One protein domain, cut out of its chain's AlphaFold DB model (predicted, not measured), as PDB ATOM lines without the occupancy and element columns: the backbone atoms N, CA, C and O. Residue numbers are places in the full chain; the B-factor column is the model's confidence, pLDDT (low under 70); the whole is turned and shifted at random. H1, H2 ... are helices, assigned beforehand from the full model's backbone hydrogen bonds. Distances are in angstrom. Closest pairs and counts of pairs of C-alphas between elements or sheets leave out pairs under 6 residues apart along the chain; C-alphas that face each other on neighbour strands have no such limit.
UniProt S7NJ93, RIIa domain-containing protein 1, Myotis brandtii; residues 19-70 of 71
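Overview. This is residues 19 to 70 of the 71 residues of the protein "RIIa domain-containing protein 1" of Myotis brandtii (UniProt S7NJ93). Two long helices, H1 and H2, meet near their ends and make an open L, with the short helix H3 folded back beside the far end of H2. The long arm H1 sticks out with nothing packed on it. The printed part has 52 residues with three named helices, H1, H2 and H3 in that order, and is all helix. It is extended, with a radius of gyration of the C-alphas of 16.6 A and spans of 48 by 25 by 15 A.

Along the chain. H1, residues 19 to 41, is 33.4 A long and begins at C-alpha 19 (53.315, 71.055, 33.480). H2, residues 43 to 59, is 24.5 A long. H3, residues 64 to 69, ends at C-alpha 69 (43.857, 34.054, 44.370).

Arrangement. H1 and H2 are close but not clearly touching, about perpendicular at 82 degrees; their closest C-alphas, Leu 39 and Val 45, are 6.9 A apart. H2, with residues 52 to 56 alone, only just touches H3, with 3 pairs of C-alphas within 8 A, the closest being Met 56 and Ile 64 at 7.6 A. They run opposite ways at a steep tilt of 56 degrees. H1 and H3 are apart. In H1, H2 and H3 every O i to N i+4 pair is within hydrogen-bond range.

Size, cuts and confidence. The C-alphas farthest apart, Glu 19 and Leu 58, are 48.9 A apart. Residues 19 to 51 stand free. Both links are tight. The printed part has no cut, and no printed residue is under 70 in pLDDT.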
ATOM      1  N   GLU A  19      51.967  71.581  33.721       96.00
ATOM      2  CA  GLU A  19      53.315  71.055  33.480       96.00
ATOM      3  C   GLU A  19      53.497  69.662  34.101       96.00
ATOM      4  O   GLU A  19      54.115  68.772  33.511       96.00
ATOM      5  N   GLN A  20      52.936  69.441  35.294       95.94
ATOM      6  CA  GLN A  20      52.948  68.132  35.947       95.94
ATOM      7  C   GLN A  20      52.113  67.108  35.169       95.94
ATOM      8  O   GLN A  20      52.527  65.953  35.047       95.94
ATOM      9  N   LEU A  21      50.971  67.519  34.613       96.56
ATOM     10  CA  LEU A  21      50.132  66.676  33.761       96.56
ATOM     11  C   LEU A  21      50.853  66.279  32.473       96.56
ATOM     12  O   LEU A  21      50.815  65.110  32.086       96.56
ATOM     13  N   GLU A  22      51.534  67.224  31.830       97.62
ATOM     14  CA  GLU A  22      52.344  66.962  30.641       97.62
ATOM     15  C   GLU A  22      53.474  65.971  30.937       97.62
ATOM     16  O   GLU A  22      53.586  64.937  30.274       97.62
ATOM     17  N   LYS A  23      54.232  66.197  32.014       98.06
ATOM     18  CA  LYS A  23      55.287  65.273  32.440       98.06
ATOM     19  C   LYS A  23      54.742  63.881  32.772       98.06
ATOM     20  O   LYS A  23      55.354  62.871  32.421       98.06
ATOM     21  N   LEU A  24      53.588  63.809  33.439       97.25
ATOM     22  CA  LEU A  24      52.925  62.543  33.752       97.25
ATOM     23  C   LEU A  24      52.478  61.813  32.480       97.25
ATOM     24  O   LEU A  24      52.595  60.588  32.406       97.25
ATOM     25  N   ARG A  25      51.964  62.542  31.485       97.94
ATOM     26  CA  ARG A  25      51.560  61.979  30.193       97.94
ATOM     27  C   ARG A  25      52.754  61.343  29.490       97.94
ATOM     28  O   ARG A  25      52.669  60.175  29.112       97.94
ATOM     29  N   ASP A  26      53.867  62.060  29.389       98.38
ATOM     30  CA  ASP A  26      55.074  61.558  28.728       98.38
ATOM     31  C   ASP A  26      55.642  60.337  29.463       98.38
ATOM     32  O   ASP A  26      55.947  59.314  28.846       98.38
ATOM     33  N   TYR A  27      55.674  60.387  30.798       98.50
ATOM     34  CA  TYR A  27      56.067  59.250  31.626       98.50
ATOM     35  C   TYR A  27      55.179  58.017  31.393       98.50
ATOM     36  O   TYR A  27      55.688  56.906  31.216       98.50
ATOM     37  N   LYS A  28      53.849  58.190  31.346       98.44
ATOM     38  CA  LYS A  28      52.898  57.099  31.075       98.44
ATOM     39  C   LYS A  28      53.111  56.489  29.692       98.44
ATOM     40  O   LYS A  28      53.051  55.266  29.566       98.44
ATOM     41  N   ILE A  29      53.378  57.311  28.677       98.50
ATOM     42  CA  ILE A  29      53.663  56.839  27.315       98.50
ATOM     43  C   ILE A  29      54.924  55.973  27.314       98.50
ATOM     44  O   ILE A  29      54.880  54.833  26.848       98.50
ATOM     45  N   GLN A  30      56.025  56.466  27.888       98.62
ATOM     46  CA  GLN A  30      57.283  55.714  27.935       98.62
ATOM     47  C   GLN A  30      57.146  54.416  28.733       98.62
ATOM     48  O   GLN A  30      57.601  53.361  28.289       98.62
ATOM     49  N   THR A  31      56.443  54.468  29.864       98.62
ATOM     50  CA  THR A  31      56.155  53.283  30.682       98.62
ATOM     51  C   THR A  31      55.344  52.256  29.897       98.62
ATOM     52  O   THR A  31      55.669  51.073  29.911       98.62
ATOM     53  N   ARG A  32      54.321  52.684  29.146       98.50
ATOM     54  CA  ARG A  32      53.520  51.773  28.319       98.50
ATOM     55  C   ARG A  32      54.362  51.097  27.240       98.50
ATOM     56  O   ARG A  32      54.258  49.886  27.070       98.50
ATOM     57  N   ILE A  33      55.223  51.851  26.558       98.44
ATOM     58  CA  ILE A  33      56.143  51.302  25.552       98.44
ATOM     59  C   ILE A  33      57.084  50.270  26.187       98.44
ATOM     60  O   ILE A  33      57.289  49.195  25.623       98.44
ATOM     61  N   ALA A  34      57.654  50.576  27.356       98.44
ATOM     62  CA  ALA A  34      58.534  49.661  28.077       98.44
ATOM     63  C   ALA A  34      57.804  48.374  28.492       98.44
ATOM     64  O   ALA A  34      58.317  47.280  28.250       98.44
ATOM     65  N   ASN A  35      56.584  48.493  29.021       97.81
ATOM     66  CA  ASN A  35      55.751  47.349  29.389       97.81
ATOM     67  C   ASN A  35      55.439  46.468  28.175       97.81
ATOM     68  O   ASN A  35      55.563  45.251  28.253       97.81
ATOM     69  N   GLU A  36      55.079  47.057  27.032       96.94
ATOM     70  CA  GLU A  36      54.823  46.283  25.814       96.94
ATOM     71  C   GLU A  36      56.079  45.571  25.301       96.94
ATOM     72  O   GLU A  36      56.000  44.415  24.888       96.94
ATOM     73  N   LYS A  37      57.247  46.226  25.343       97.75
ATOM     74  CA  LYS A  37      58.522  45.580  24.997       97.75
ATOM     75  C   LYS A  37      58.810  44.398  25.918       97.75
ATOM     76  O   LYS A  37      59.144  43.329  25.418       97.75
ATOM     77  N   TYR A  38      58.626  44.584  27.225       97.50
ATOM     78  CA  TYR A  38      58.785  43.527  28.217       97.50
ATOM     79  C   TYR A  38      57.855  42.348  27.913       97.50
ATOM     80  O   TYR A  38      58.326  41.230  27.741       97.50
ATOM     81  N   LEU A  39      56.552  42.588  27.747       96.12
ATOM     82  CA  LEU A  39      55.580  41.527  27.458       96.12
ATOM     83  C   LEU A  39      55.868  40.801  26.134       96.12
ATOM     84  O   LEU A  39      55.630  39.602  26.029       96.12
ATOM     85  N   ARG A  40      56.407  41.491  25.119       95.38
ATOM     86  CA  ARG A  40      56.801  40.843  23.856       95.38
ATOM     87  C   ARG A  40      58.008  39.923  24.012       95.38
ATOM     88  O   ARG A  40      58.035  38.887  23.349       95.38
ATOM     89  N   SER A  41      58.994  40.302  24.827       97.19
ATOM     90  CA  SER A  41      60.214  39.509  25.022       97.19
ATOM     91  C   SER A  41      60.065  38.395  26.062       97.19
ATOM     92  O   SER A  41      60.846  37.453  26.027       97.19
ATOM     93  N   HIS A  42      59.070  38.482  26.949       97.12
ATOM     94  CA  HIS A  42      58.850  37.551  28.061       97.12
ATOM     95  C   HIS A  42      57.606  36.683  27.803       97.12
ATOM     96  O   HIS A  42      56.504  36.948  28.293       97.12
ATOM     97  N   LYS A  43      57.781  35.642  26.978       95.12
ATOM     98  CA  LYS A  43      56.711  34.718  26.554       95.12
ATOM     99  C   LYS A  43      56.128  33.880  27.687       95.12
ATOM    100  O   LYS A  43      54.985  33.442  27.600       95.12
ATOM    101  N   GLU A  44      56.864  33.704  28.771       96.88
ATOM    102  CA  GLU A  44      56.401  33.055  29.990       96.88
ATOM    103  C   GLU A  44      55.166  33.738  30.592       96.88
ATOM    104  O   GLU A  44      54.279  33.050  31.096       96.88
ATOM    105  N   VAL A  45      55.044  35.066  30.471       95.75
ATOM    106  CA  VAL A  45      53.873  35.808  30.967       95.75
ATOM    107  C   VAL A  45      52.637  35.493  30.118       95.75
ATOM    108  O   VAL A  45      51.553  35.268  30.652       95.75
ATOM    109  N   GLU A  46      52.802  35.420  28.795       93.50
ATOM    110  CA  GLU A  46      51.741  35.035  27.856       93.50
ATOM    111  C   GLU A  46      51.253  33.604  28.122       93.50
ATOM    112  O   GLU A  46      50.046  33.348  28.155       93.50
ATOM    113  N   LEU A  47      52.183  32.678  28.370       96.19
ATOM    114  CA  LEU A  47      51.870  31.287  28.696       96.19
ATOM    115  C   LEU A  47      51.135  31.165  30.035       96.19
ATOM    116  O   LEU A  47      50.146  30.438  30.117       96.19
ATOM    117  N   LEU A  48      51.573  31.899  31.062       95.88
ATOM    118  CA  LEU A  48      50.934  31.906  32.379       95.88
ATOM    119  C   LEU A  48      49.484  32.396  32.300       95.88
ATOM    120  O   LEU A  48      48.579  31.732  32.808       95.88
ATOM    121  N   LEU A  49      49.245  33.509  31.600       94.44
ATOM    122  CA  LEU A  49      47.895  34.030  31.385       94.44
ATOM    123  C   LEU A  49      47.038  33.053  30.573       94.44
ATOM    124  O   LEU A  49      45.885  32.808  30.922       94.44
ATOM    125  N   SER A  50      47.599  32.453  29.521       95.88
ATOM    126  CA  SER A  50      46.890  31.466  28.697       95.88
ATOM    127  C   SER A  50      46.478  30.228  29.501       95.88
ATOM    128  O   SER A  50      45.353  29.745  29.359       95.88
ATOM    129  N   GLY A  51      47.356  29.743  30.384       96.19
ATOM    130  CA  GLY A  51      47.059  28.654  31.313       96.19
ATOM    131  C   GLY A  51      45.937  29.014  32.287       96.19
ATOM    132  O   GLY A  51      44.984  28.249  32.433       96.19
ATOM    133  N   PHE A  52      45.997  30.209  32.879       96.69
ATOM    134  CA  PHE A  52      44.932  30.711  33.747       96.69
ATOM    135  C   PHE A  52      43.579  30.773  33.021       96.69
ATOM    136  O   PHE A  52      42.592  30.223  33.511       96.69
ATOM    137  N   TYR A  53      43.526  31.376  31.827       96.62
ATOM    138  CA  TYR A  53      42.290  31.475  31.046       96.62
ATOM    139  C   TYR A  53      41.713  30.108  30.692       96.62
ATOM    140  O   TYR A  53      40.501  29.914  30.782       96.62
ATOM    141  N   ARG A  54      42.566  29.147  30.325       97.62
ATOM    142  CA  ARG A  54      42.140  27.774  30.043       97.62
ATOM    143  C   ARG A  54      41.414  27.162  31.241       97.62
ATOM    144  O   ARG A  54      40.315  26.638  31.075       97.62
ATOM    145  N   GLU A  55      42.002  27.253  32.431       96.81
ATOM    146  CA  GLU A  55      41.399  26.709  33.652       96.81
ATOM    147  C   GLU A  55      40.119  27.454  34.044       96.81
ATOM    148  O   GLU A  55      39.118  26.823  34.380       96.81
ATOM    149  N   MET A  56      40.111  28.783  33.927       96.69
ATOM    150  CA  MET A  56      38.934  29.610  34.199       96.69
ATOM    151  C   MET A  56      37.761  29.246  33.275       96.69
ATOM    152  O   MET A  56      36.635  29.090  33.743       96.69
ATOM    153  N   PHE A  57      38.001  29.066  31.971       96.56
ATOM    154  CA  PHE A  57      36.947  28.692  31.021       96.56
ATOM    155  C   PHE A  57      36.457  27.251  31.192       96.56
ATOM    156  O   PHE A  57      35.284  26.978  30.917       96.56
ATOM    157  N   LEU A  58      37.326  26.343  31.646       97.25
ATOM    158  CA  LEU A  58      36.963  24.963  31.971       97.25
ATOM    159  C   LEU A  58      36.104  24.886  33.236       97.25
ATOM    160  O   LEU A  58      35.057  24.245  33.222       97.25
ATOM    161  N   LYS A  59      36.541  25.537  34.318       96.00
ATOM    162  CA  LYS A  59      35.903  25.440  35.639       96.00
ATOM    163  C   LYS A  59      34.723  26.390  35.814       96.00
ATOM    164  O   LYS A  59      33.857  26.111  36.632       96.00
ATOM    165  N   ARG A  60      34.680  27.483  35.042       96.69
ATOM    166  CA  ARG A  60      33.631  28.518  35.069       96.69
ATOM    167  C   ARG A  60      33.279  28.960  36.499       96.69
ATOM    168  O   ARG A  60      32.128  28.814  36.908       96.69
ATOM    169  N   PRO A  61      34.264  29.461  37.263       96.75
ATOM    170  CA  PRO A  61      34.038  29.872  38.641       96.75
ATOM    171  C   PRO A  61      33.032  31.026  38.705       96.75
ATOM    172  O   PRO A  61      33.037  31.913  37.852       96.75
ATOM    173  N   GLU A  62      32.203  31.034  39.748       97.00
ATOM    174  CA  GLU A  62      31.254  32.122  40.011       97.00
ATOM    175  C   GLU A  62      31.988  33.416  40.404       97.00
ATOM    176  O   GLU A  62      31.609  34.508  39.979       97.00
ATOM    177  N   ASN A  63      33.108  33.288  41.127       96.62
ATOM    178  CA  ASN A  63      33.984  34.394  41.495       96.62
ATOM    179  C   ASN A  63      35.385  34.240  40.880       96.62
ATOM    180  O   ASN A  63      36.221  33.462  41.335       96.62
ATOM    181  N   ILE A  64      35.667  35.037  39.846       94.88
ATOM    182  CA  ILE A  64      36.961  35.016  39.144       94.88
ATOM    183  C   ILE A  64      38.106  35.525  40.037       94.88
ATOM    184  O   ILE A  64      39.245  35.097  39.861       94.88
ATOM    185  N   ARG A  65      37.839  36.441  40.979       95.12
ATOM    186  CA  ARG A  65      38.889  37.025  41.832       95.12
ATOM    187  C   ARG A  65      39.393  36.022  42.863       95.12
ATOM    188  O   ARG A  65      40.602  35.898  43.010       95.12
ATOM    189  N   GLU A  66      38.483  35.306  43.517       95.75
ATOM    190  CA  GLU A  66      38.826  34.208  44.435       95.75
ATOM    191  C   GLU A  66      39.557  33.093  43.680       95.75
ATOM    192  O   GLU A  66      40.656  32.700  44.061       95.75
ATOM    193  N   PHE A  67      39.045  32.715  42.505       95.38
ATOM    194  CA  PHE A  67      39.706  31.739  41.638       95.38
ATOM    195  C   PHE A  67      41.139  32.145  41.245       95.38
ATOM    196  O   PHE A  67      42.036  31.306  41.178       95.38
ATOM    197  N   ALA A  68      41.382  33.434  40.987       94.44
ATOM    198  CA  ALA A  68      42.716  33.954  40.687       94.44
ATOM    199  C   ALA A  68      43.643  34.012  41.912       94.44
ATOM    200  O   ALA A  68      44.861  33.986  41.739       94.44
ATOM    201  N   ALA A  69      43.091  34.082  43.126       95.25
ATOM    202  CA  ALA A  69      43.857  34.054  44.370       95.25
ATOM    203  C   ALA A  69      44.366  32.642  44.732       95.25
ATOM    204  O   ALA A  69      45.257  32.525  45.572       95.25
ATOM    205  N   GLY A  70      43.865  31.593  44.066       83.19
ATOM    206  CA  GLY A  70      44.237  30.198  44.319       83.19
ATOM    207  C   GLY A  70      43.391  29.506  45.390       83.19
ATOM    208  O   GLY A  70      43.827  28.478  45.910       83.19
TER     209      GLY A  70